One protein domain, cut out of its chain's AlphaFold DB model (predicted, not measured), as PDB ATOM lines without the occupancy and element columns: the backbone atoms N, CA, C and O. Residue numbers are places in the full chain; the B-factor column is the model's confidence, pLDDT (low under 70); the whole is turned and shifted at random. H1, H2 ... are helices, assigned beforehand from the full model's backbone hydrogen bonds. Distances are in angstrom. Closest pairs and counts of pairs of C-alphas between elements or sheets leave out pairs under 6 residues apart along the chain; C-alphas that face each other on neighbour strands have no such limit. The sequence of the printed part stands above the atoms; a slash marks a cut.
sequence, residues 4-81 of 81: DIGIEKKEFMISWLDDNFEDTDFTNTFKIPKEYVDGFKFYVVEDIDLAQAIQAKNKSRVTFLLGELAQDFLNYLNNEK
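This is residues 4 to 81 of the 81 residues of an uncharacterized protein of Bacteroidetes bacterium HGW-Bacteroidetes-23 (UniProt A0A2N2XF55). The long helix H5 and the short H4 make a helical hairpin, and H3 crosses H5, with H1 and H2 packed on H3. The printed part has 78 residues with five named helices, H1 to H5 in order, and no named strand: all helix. It is compact, radius of gyration of the C-alphas 12.0 A, spanning 34 by 26 by 19 A.

H5, residues 59 to 79, touches H4, residues 48 to 55, with residues 59 to 66 alone, closest C-alphas Ala 53 and Val 62, 5.6 A. H3, residues 34 to 44, touches H5 at Val 44 and Leu 69, closest C-alphas 6.7 A, at a steep tilt of 66 degrees. H1, residues 4 to 20, touches H3 at Ile 14 and Lys 41, closest C-alphas 6.4 A. H2, residues 23 to 28, touches H3 at Thr 27 and Lys 34, closest C-alphas 6.1 A. Every O i to N i+4 pair is within hydrogen-bond range in H1, H2, H4 and H5; in H3, 5 of 7.

H5 measures 29.8 A, H1 24.7 A and H3 15.6 A. C-alpha 4 is at (12.567, 41.892, -30.853), C-alpha 79 at (-2.129, 15.069, -42.090).

The printed part has no cut, and the links are tight. Residues 4 to 6 and 80 to 81 have pLDDT under 70.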
ATOM      1  N   ASP A   4      13.462  40.754 -30.588       53.59
ATOM      2  CA  ASP A   4      12.567  41.892 -30.853       53.59
ATOM      3  C   ASP A   4      12.382  42.202 -32.347       53.59
ATOM      4  O   ASP A   4      11.253  42.321 -32.808       53.59
ATOM      5  N   ILE A   5      13.464  42.192 -33.137       59.03
ATOM      6  CA  ILE A   5      13.424  42.523 -34.579       59.03
ATOM      7  C   ILE A   5      12.501  41.570 -35.358       59.03
ATOM      8  O   ILE A   5      11.876  41.949 -36.348       59.03
ATOM      9  N   GLY A   6      12.424  40.310 -34.921       65.88
ATOM     10  CA  GLY A   6      11.562  39.314 -35.547       65.88
ATOM     11  C   GLY A   6      10.079  39.557 -35.277       65.88
ATOM     12  O   GLY A   6       9.268  39.241 -36.134       65.88
ATOM     13  N   ILE A   7       9.724  40.121 -34.121       72.00
ATOM     14  CA  ILE A   7       8.325  40.359 -33.740       72.00
ATOM     15  C   ILE A   7       7.781  41.554 -34.521       72.00
ATOM     16  O   ILE A   7       6.782  41.409 -35.217       72.00
ATOM     17  N   GLU A   8       8.502  42.678 -34.525       76.94
ATOM     18  CA  GLU A   8       8.094  43.891 -35.252       76.94
ATOM     19  C   GLU A   8       7.908  43.624 -36.755       76.94
ATOM     20  O   GLU A   8       6.964  44.102 -37.384       76.94
ATOM     21  N   LYS A   9       8.790  42.803 -37.342       81.44
ATOM     22  CA  LYS A   9       8.715  42.430 -38.758       81.44
ATOM     23  C   LYS A   9       7.500  41.545 -39.070       81.44
ATOM     24  O   LYS A   9       6.928  41.686 -40.150       81.44
ATOM     25  N   LYS A  10       7.101  40.663 -38.146       85.38
ATOM     26  CA  LYS A  10       5.912  39.808 -38.289       85.38
ATOM     27  C   LYS A  10       4.632  40.618 -38.140       85.38
ATOM     28  O   LYS A  10       3.760  40.507 -38.991       85.38
ATOM     29  N   GLU A  11       4.550  41.484 -37.131       87.81
ATOM     30  CA  GLU A  11       3.389  42.364 -36.943       87.81
ATOM     31  C   GLU A  11       3.179  43.287 -38.146       87.81
ATOM     32  O   GLU A  11       2.056  43.433 -38.625       87.81
ATOM     33  N   PHE A  12       4.263  43.825 -38.715       90.44
ATOM     34  CA  PHE A  12       4.192  44.593 -39.957       90.44
ATOM     35  C   PHE A  12       3.614  43.780 -41.124       90.44
ATOM     36  O   PHE A  12       2.798  44.297 -41.883       90.44
ATOM     37  N   MET A  13       4.027  42.520 -41.292       91.12
ATOM     38  CA  MET A  13       3.500  41.677 -42.370       91.12
ATOM     39  C   MET A  13       2.035  41.328 -42.168       91.12
ATOM     40  O   MET A  13       1.291  41.361 -43.140       91.12
ATOM     41  N   ILE A  14       1.620  41.024 -40.935       91.62
ATOM     42  CA  ILE A  14       0.214  40.747 -40.615       91.62
ATOM     43  C   ILE A  14      -0.633  41.976 -40.940       91.62
ATOM     44  O   ILE A  14      -1.576  41.860 -41.713       91.62
ATOM     45  N   SER A  15      -0.228  43.159 -40.465       92.38
ATOM     46  CA  SER A  15      -0.915  44.413 -40.799       92.38
ATOM     47  C   SER A  15      -0.980  44.629 -42.309       92.38
ATOM     48  O   SER A  15      -2.035  44.945 -42.841       92.38
ATOM     49  N   TRP A  16       0.128  44.414 -43.024       92.94
ATOM     50  CA  TRP A  16       0.144  44.571 -44.474       92.94
ATOM     51  C   TRP A  16      -0.798  43.579 -45.171       92.94
ATOM     52  O   TRP A  16      -1.440  43.949 -46.152       92.94
ATOM     53  N   LEU A  17      -0.891  42.336 -44.689       92.00
ATOM     54  CA  LEU A  17      -1.834  41.344 -45.205       92.00
ATOM     55  C   LEU A  17      -3.276  41.795 -44.961       92.00
ATOM     56  O   LEU A  17      -4.048  41.779 -45.913       92.00
ATOM     57  N   ASP A  18      -3.600  42.268 -43.758       91.69
ATOM     58  CA  ASP A  18      -4.929  42.786 -43.405       91.69
ATOM     59  C   ASP A  18      -5.314  44.028 -44.229       91.69
ATOM     60  O   ASP A  18      -6.468  44.192 -44.620       91.69
ATOM     61  N   ASP A  19      -4.344  44.884 -44.558       92.56
ATOM     62  CA  ASP A  19      -4.550  46.054 -45.420       92.56
ATOM     63  C   ASP A  19      -4.754  45.681 -46.905       92.56
ATOM     64  O   ASP A  19      -5.310  46.466 -47.679       92.56
ATOM     65  N   ASN A  20      -4.259  44.516 -47.351       91.00
ATOM     66  CA  ASN A  20      -4.220  44.138 -48.773       91.00
ATOM     67  C   ASN A  20      -5.153  42.990 -49.167       91.00
ATOM     68  O   ASN A  20      -5.387  42.815 -50.374       91.00
ATOM     69  N   PHE A  21      -5.633  42.216 -48.199       90.94
ATOM     70  CA  PHE A  21      -6.458  41.030 -48.373       90.94
ATOM     71  C   PHE A  21      -7.567  41.027 -47.330       90.94
ATOM     72  O   PHE A  21      -7.323  41.250 -46.148       90.94
ATOM     73  N   GLU A  22      -8.783  40.727 -47.763       91.75
ATOM     74  CA  GLU A  22      -9.899  40.545 -46.848       91.75
ATOM     75  C   GLU A  22      -9.867  39.128 -46.260       91.75
ATOM     76  O   GLU A  22      -9.458  38.167 -46.911       91.75
ATOM     77  N   ASP A  23     -10.386  38.946 -45.048       86.12
ATOM     78  CA  ASP A  23     -10.575  37.617 -44.442       86.12
ATOM     79  C   ASP A  23     -11.367  36.654 -45.356       86.12
ATOM     80  O   ASP A  23     -11.166  35.433 -45.368       86.12
ATOM     81  N   THR A  24     -12.263  37.206 -46.173       90.19
ATOM     82  CA  THR A  24     -13.013  36.473 -47.196       90.19
ATOM     83  C   THR A  24     -12.128  35.963 -48.334       90.19
ATOM     84  O   THR A  24     -12.456  34.925 -48.903       90.19
ATOM     85  N   ASP A  25     -10.998  36.600 -48.646       90.69
ATOM     86  CA  ASP A  25     -10.037  36.109 -49.641       90.69
ATOM     87  C   ASP A  25      -9.342  34.837 -49.148       90.69
ATOM     88  O   ASP A  25      -9.222  33.858 -49.887       90.69
ATOM     89  N   PHE A  26      -8.952  34.797 -47.874       92.06
ATOM     90  CA  PHE A  26      -8.352  33.606 -47.263       92.06
ATOM     91  C   PHE A  26      -9.292  32.402 -47.301       92.06
ATOM     92  O   PHE A  26      -8.884  31.294 -47.651       92.06
ATOM     93  N   THR A  27     -10.576  32.632 -47.043       93.25
ATOM     94  CA  THR A  27     -11.585  31.567 -47.068       93.25
ATOM     95  C   THR A  27     -12.027  31.176 -48.479       93.25
ATOM     96  O   THR A  27     -12.117  29.988 -48.795       93.25
ATOM     97  N   ASN A  28     -12.277  32.138 -49.367       92.38
ATOM     98  CA  ASN A  28     -12.825  31.862 -50.694       92.38
ATOM     99  C   ASN A  28     -11.751  31.501 -51.720       92.38
ATOM    100  O   ASN A  28     -11.960  30.563 -52.498       92.38
ATOM    101  N   THR A  29     -10.628  32.218 -51.719       90.00
ATOM    102  CA  THR A  29      -9.543  32.070 -52.701       90.00
ATOM    103  C   THR A  29      -8.567  30.995 -52.254       90.00
ATOM    104  O   THR A  29      -8.326  30.042 -52.990       90.00
ATOM    105  N   PHE A  30      -8.064  31.104 -51.023       92.50
ATOM    106  CA  PHE A  30      -7.049  30.189 -50.493       92.50
ATOM    107  C   PHE A  30      -7.636  28.954 -49.793       92.50
ATOM    108  O   PHE A  30      -6.892  28.057 -49.403       92.50
ATOM    109  N   LYS A  31      -8.970  28.872 -49.678       93.56
ATOM    110  CA  LYS A  31      -9.706  27.748 -49.063       93.56
ATOM    111  C   LYS A  31      -9.316  27.467 -47.609       93.56
ATOM    112  O   LYS A  31      -9.564  26.371 -47.110       93.56
ATOM    113  N   ILE A  32      -8.766  28.462 -46.917       94.38
ATOM    114  CA  ILE A  32      -8.433  28.371 -45.498       94.38
ATOM    115  C   ILE A  32      -9.731  28.452 -44.689       94.38
ATOM    116  O   ILE A  32     -10.495  29.401 -44.868       94.38
ATOM    117  N   PRO A  33     -10.038  27.499 -43.796       93.38
ATOM    118  CA  PRO A  33     -11.226  27.610 -42.961       93.38
ATOM    119  C   PRO A  33     -11.136  28.845 -42.060       93.38
ATOM    120  O   PRO A  33     -10.061  29.172 -41.565       93.38
ATOM    121  N   LYS A  34     -12.269  29.513 -41.810       91.25
ATOM    122  CA  LYS A  34     -12.313  30.782 -41.060       91.25
ATOM    123  C   LYS A  34     -11.620  30.700 -39.693       91.25
ATOM    124  O   LYS A  34     -10.951  31.643 -39.296       91.25
ATOM    125  N   GLU A  35     -11.756  29.571 -39.003       91.81
ATOM    126  CA  GLU A  35     -11.121  29.323 -37.698       91.81
ATOM    127  C   GLU A  35      -9.580  29.288 -37.755       91.81
ATOM    128  O   GLU A  35      -8.932  29.511 -36.738       91.81
ATOM    129  N   TYR A  36      -9.000  29.055 -38.938       94.06
ATOM    130  CA  TYR A  36      -7.557  29.010 -39.163       94.06
ATOM    131  C   TYR A  36      -7.023  30.209 -39.951       94.06
ATOM    132  O   TYR A  36      -5.838  30.214 -40.265       94.06
ATOM    133  N   VAL A  37      -7.834  31.222 -40.281       92.62
ATOM    134  CA  VAL A  37      -7.354  32.394 -41.043       92.62
ATOM    135  C   VAL A  37      -6.231  33.108 -40.291       92.62
ATOM    136  O   VAL A  37      -5.166  33.333 -40.862       92.62
ATOM    137  N   ASP A  38      -6.412  33.373 -38.998       91.50
ATOM    138  CA  ASP A  38      -5.367  33.995 -38.179       91.50
ATOM    139  C   ASP A  38      -4.148  33.077 -38.032       91.50
ATOM    140  O   ASP A  38      -3.011  33.513 -38.199       91.50
ATOM    141  N   GLY A  39      -4.372  31.779 -37.799       91.62
ATOM    142  CA  GLY A  39      -3.296  30.785 -37.727       91.62
ATOM    143  C   GLY A  39      -2.478  30.710 -39.018       91.62
ATOM    144  O   GLY A  39      -1.253  30.627 -38.971       91.62
ATOM    145  N   PHE A  40      -3.141  30.825 -40.167       94.12
ATOM    146  CA  PHE A  40      -2.499  30.895 -41.469       94.12
ATOM    147  C   PHE A  40      -1.675  32.177 -41.616       94.12
ATOM    148  O   PHE A  40      -0.516  32.093 -42.013       94.12
ATOM    149  N   LYS A  41      -2.195  33.348 -41.213       92.25
ATOM    150  CA  LYS A  41      -1.421  34.606 -41.190       92.25
ATOM    151  C   LYS A  41      -0.146  34.457 -40.345       92.25
ATOM    152  O   LYS A  41       0.925  34.853 -40.792       92.25
ATOM    153  N   PHE A  42      -0.218  33.817 -39.174       91.31
ATOM    154  CA  PHE A  42       0.965  33.539 -38.342       91.31
ATOM    155  C   PHE A  42       1.926  32.505 -38.940       91.31
ATOM    156  O   PHE A  42       3.129  32.584 -38.706       91.31
ATOM    157  N   TYR A  43       1.415  31.542 -39.701       92.06
ATOM    158  CA  TYR A  43       2.231  30.543 -40.384       92.06
ATOM    159  C   TYR A  43       3.048  31.171 -41.521       92.06
ATOM    160  O   TYR A  43       4.258  30.972 -41.609       92.06
ATOM    161  N   VAL A  44       2.405  31.984 -42.363       93.19
ATOM    162  CA  VAL A  44       3.035  32.520 -43.575       93.19
ATOM    163  C   VAL A  44       4.055  33.627 -43.304       93.19
ATOM    164  O   VAL A  44       4.948  33.845 -44.114       93.19
ATOM    165  N   VAL A  45       3.979  34.316 -42.161       90.44
ATOM    166  CA  VAL A  45       4.932  35.390 -41.802       90.44
ATOM    167  C   VAL A  45       6.305  34.866 -41.371       90.44
ATOM    168  O   VAL A  45       7.256  35.648 -41.280       90.44
ATOM    169  N   GLU A  46       6.431  33.555 -41.138       87.81
ATOM    170  CA  GLU A  46       7.730  32.898 -40.967       87.81
ATOM    171  C   GLU A  46       8.447  32.672 -42.307       87.81
ATOM    172  O   GLU A  46       9.660  32.441 -42.315       87.81
ATOM    173  N   ASP A  47       7.728  32.751 -43.433       90.94
ATOM    174  CA  ASP A  47       8.284  32.494 -44.757       90.94
ATOM    175  C   ASP A  47       9.148  33.664 -45.252       90.94
ATOM    176  O   ASP A  47       8.733  34.828 -45.335       90.94
ATOM    177  N   ILE A  48      10.402  33.350 -45.585       90.31
ATOM    178  CA  ILE A  48      11.400  34.353 -45.970       90.31
ATOM    179  C   ILE A  48      11.078  34.941 -47.351       90.31
ATOM    180  O   ILE A  48      11.288  36.140 -47.565       90.31
ATOM    181  N   ASP A  49      10.563  34.135 -48.276       91.38
ATOM    182  CA  ASP A  49      10.223  34.573 -49.629       91.38
ATOM    183  C   ASP A  49       9.009  35.506 -49.623       91.38
ATOM    184  O   ASP A  49       9.024  36.554 -50.280       91.38
ATOM    185  N   LEU A  50       7.994  35.192 -48.818       92.62
ATOM    186  CA  LEU A  50       6.837  36.052 -48.608       92.62
ATOM    187  C   LEU A  50       7.256  37.377 -47.978       92.62
ATOM    188  O   LEU A  50       6.873  38.444 -48.461       92.62
ATOM    189  N   ALA A  51       8.110  37.323 -46.954       90.88
ATOM    190  CA  ALA A  51       8.656  38.508 -46.310       90.88
ATOM    191  C   ALA A  51       9.355  39.447 -47.306       90.88
ATOM    192  O   ALA A  51       9.191  40.671 -47.245       90.88
ATOM    193  N   GLN A  52      10.133  38.884 -48.232       92.12
ATOM    194  CA  GLN A  52      10.795  39.640 -49.294       92.12
ATOM    195  C   GLN A  52       9.794  40.191 -50.315       92.12
ATOM    196  O   GLN A  52       9.927  41.340 -50.740       92.12
ATOM    197  N   ALA A  53       8.775  39.416 -50.691       93.94
ATOM    198  CA  ALA A  53       7.744  39.845 -51.633       93.94
ATOM    199  C   ALA A  53       6.891  41.004 -51.082       93.94
ATOM    200  O   ALA A  53       6.633  41.969 -51.808       93.94
ATOM    201  N   ILE A  54       6.523  40.949 -49.796       92.25
ATOM    202  CA  ILE A  54       5.821  42.024 -49.080       92.25
ATOM    203  C   ILE A  54       6.699  43.279 -49.023       92.25
ATOM    204  O   ILE A  54       6.243  44.373 -49.358       92.25
ATOM    205  N   GLN A  55       7.983  43.135 -48.673       90.00
ATOM    206  CA  GLN A  55       8.917  44.265 -48.625       90.00
ATOM    207  C   GLN A  55       9.122  44.910 -50.004       90.00
ATOM    208  O   GLN A  55       9.202  46.134 -50.114       90.00
ATOM    209  N   ALA A  56       9.150  44.100 -51.063       92.62
ATOM    210  CA  ALA A  56       9.191  44.563 -52.446       92.62
ATOM    211  C   ALA A  56       7.848  45.139 -52.939       92.62
ATOM    212  O   ALA A  56       7.764  45.576 -54.088       92.62
ATOM    213  N   LYS A  57       6.797  45.130 -52.100       88.44
ATOM    214  CA  LYS A  57       5.420  45.543 -52.423       88.44
ATOM    215  C   LYS A  57       4.874  44.865 -53.683       88.44
ATOM    216  O   LYS A  57       4.074  45.438 -54.421       88.44
ATOM    217  N   ASN A  58       5.312  43.636 -53.948       91.50
ATOM    218  CA  ASN A  58       4.937  42.897 -55.144       91.50
ATOM    219  C   ASN A  58       3.714  42.021 -54.853       91.50
ATOM    220  O   ASN A  58       3.851  40.835 -54.550       91.50
ATOM    221  N   LYS A  59       2.514  42.607 -54.960       88.94
ATOM    222  CA  LYS A  59       1.253  41.915 -54.645       88.94
ATOM    223  C   LYS A  59       1.073  40.625 -55.449       88.94
ATOM    224  O   LYS A  59       0.669  39.623 -54.877       88.94
ATOM    225  N   SER A  60       1.439  40.607 -56.731       92.31
ATOM    226  CA  SER A  60       1.346  39.400 -57.564       92.31
ATOM    227  C   SER A  60       2.208  38.254 -57.031       92.31
ATOM    228  O   SER A  60       1.728  37.125 -56.945       92.31
ATOM    229  N   ARG A  61       3.455  38.536 -56.626       93.06
ATOM    230  CA  ARG A  61       4.335  37.523 -56.022       93.06
ATOM    231  C   ARG A  61       3.822  37.077 -54.654       93.06
ATOM    232  O   ARG A  61       3.865  35.890 -54.364       93.06
ATOM    233  N   VAL A  62       3.300  38.002 -53.849       94.25
ATOM    234  CA  VAL A  62       2.687  37.673 -52.555       94.25
ATOM    235  C   VAL A  62       1.493  36.737 -52.736       94.25
ATOM    236  O   VAL A  62       1.447  35.695 -52.099       94.25
ATOM    237  N   THR A  63       0.551  37.060 -53.625       93.50
ATOM    238  CA  THR A  63      -0.629  36.218 -53.880       93.50
ATOM    239  C   THR A  63      -0.239  34.822 -54.362       93.50
ATOM    240  O   THR A  63      -0.858  33.847 -53.947       93.50
ATOM    241  N   PHE A  64       0.791  34.718 -55.206       94.62
ATOM    242  CA  PHE A  64       1.312  33.430 -55.658       94.62
ATOM    243  C   PHE A  64       1.856  32.593 -54.489       94.62
ATOM    244  O   PHE A  64       1.401  31.471 -54.287       94.62
ATOM    245  N   LEU A  65       2.744  33.173 -53.674       95.06
ATOM    246  CA  LEU A  65       3.338  32.499 -52.513       95.06
ATOM    247  C   LEU A  65       2.291  32.121 -51.458       95.06
ATOM    248  O   LEU A  65       2.332  31.020 -50.925       95.06
ATOM    249  N   LEU A  66       1.311  32.993 -51.191       94.56
ATOM    250  CA  LEU A  66       0.181  32.671 -50.311       94.56
ATOM    251  C   LEU A  66      -0.612  31.465 -50.823       94.56
ATOM    252  O   LEU A  66      -1.096  30.680 -50.018       94.56
ATOM    253  N   GLY A  67      -0.736  31.299 -52.141       94.56
ATOM    254  CA  GLY A  67      -1.383  30.135 -52.742       94.56
ATOM    255  C   GLY A  67      -0.635  28.835 -52.462       94.56
ATOM    256  O   GLY A  67      -1.259  27.855 -52.057       94.56
ATOM    257  N   GLU A  68       0.688  28.838 -52.632       95.06
ATOM    258  CA  GLU A  68       1.533  27.678 -52.316       95.06
ATOM    259  C   GLU A  68       1.483  27.353 -50.818       95.06
ATOM    260  O   GLU A  68       1.137  26.236 -50.433       95.06
ATOM    261  N   LEU A  69       1.694  28.362 -49.966       95.31
ATOM    262  CA  LEU A  69       1.655  28.207 -48.512       95.31
ATOM    263  C   LEU A  69       0.278  27.755 -48.011       95.31
ATOM    264  O   LEU A  69       0.195  27.005 -47.043       95.31
ATOM    265  N   ALA A  70      -0.809  28.185 -48.654       95.25
ATOM    266  CA  ALA A  70      -2.155  27.734 -48.316       95.25
ATOM    267  C   ALA A  70      -2.333  26.238 -48.581       95.25
ATOM    268  O   ALA A  70      -2.921  25.542 -47.756       95.25
ATOM    269  N   GLN A  71      -1.819  25.728 -49.703       94.69
ATOM    270  CA  GLN A  71      -1.853  24.292 -49.982       94.69
ATOM    271  C   GLN A  71      -1.051  23.510 -48.942       94.69
ATOM    272  O   GLN A  71      -1.561  22.531 -48.399       94.69
ATOM    273  N   ASP A  72       0.155  23.968 -48.612       94.31
ATOM    274  CA  ASP A  72       0.998  23.324 -47.603       94.31
ATOM    275  C   ASP A  72       0.348  23.334 -46.216       94.31
ATOM    276  O   ASP A  72       0.304  22.305 -45.540       94.31
ATOM    277  N   PHE A  73      -0.244  24.459 -45.819       94.25
ATOM    278  CA  PHE A  73      -0.946  24.591 -44.548       94.25
ATOM    279  C   PHE A  73      -2.193  23.696 -44.474       94.25
ATOM    280  O   PHE A  73      -2.422  23.022 -43.471       94.25
ATOM    281  N   LEU A  74      -2.987  23.619 -45.545       93.06
ATOM    282  CA  LEU A  74      -4.139  22.712 -45.611       93.06
ATOM    283  C   LEU A  74      -3.710  21.240 -45.584       93.06
ATOM    284  O   LEU A  74      -4.362  20.419 -44.937       93.06
ATOM    285  N   ASN A  75      -2.614  20.897 -46.260       93.31
ATOM    286  CA  ASN A  75      -2.035  19.558 -46.205       93.31
ATOM    287  C   ASN A  75      -1.565  19.220 -44.791       93.31
ATOM    288  O   ASN A  75      -1.824  18.116 -44.319       93.31
ATOM    289  N   TYR A  76      -0.924  20.162 -44.101       90.56
ATOM    290  CA  TYR A  76      -0.526  20.016 -42.706       90.56
ATOM    291  C   TYR A  76      -1.739  19.733 -41.802       90.56
ATOM    292  O   TYR A  76      -1.761  18.711 -41.118       90.56
ATOM    293  N   LEU A  77      -2.804  20.539 -41.899       90.12
ATOM    294  CA  LEU A  77      -4.039  20.341 -41.125       90.12
ATOM    295  C   LEU A  77      -4.730  18.995 -41.399       90.12
ATOM    296  O   LEU A  77      -5.376  18.438 -40.513       90.12
ATOM    297  N   ASN A  78      -4.638  18.485 -42.630       88.38
ATOM    298  CA  ASN A  78      -5.224  17.197 -42.998       88.38
ATOM    299  C   ASN A  78      -4.361  16.000 -42.578       88.38
ATOM    300  O   ASN A  78      -4.919  14.940 -42.316       88.38
ATOM    301  N   ASN A  79      -3.033  16.143 -42.520       82.44
ATOM    302  CA  ASN A  79      -2.129  15.069 -42.090       82.44
ATOM    303  C   ASN A  79      -2.046  14.926 -40.561       82.44
ATOM    304  O   ASN A  79      -1.644  13.871 -40.082       82.44
ATOM    305  N   GLU A  80      -2.427  15.953 -39.794       59.75
ATOM    306  CA  GLU A  80      -2.566  15.859 -38.331       59.75
ATOM    307  C   GLU A  80      -3.907  15.248 -37.866       59.75
ATOM    308  O   GLU A  80      -4.121  15.104 -36.660       59.75
ATOM    309  N   LYS A  81      -4.813  14.887 -38.789       47.38
ATOM    310  CA  LYS A  81      -6.124  14.280 -38.490       47.38
ATOM    311  C   LYS A  81      -6.138  12.757 -38.540       47.38
ATOM    312  O   LYS A  81      -5.497  12.171 -39.438       47.38
TER     313      LYS A  81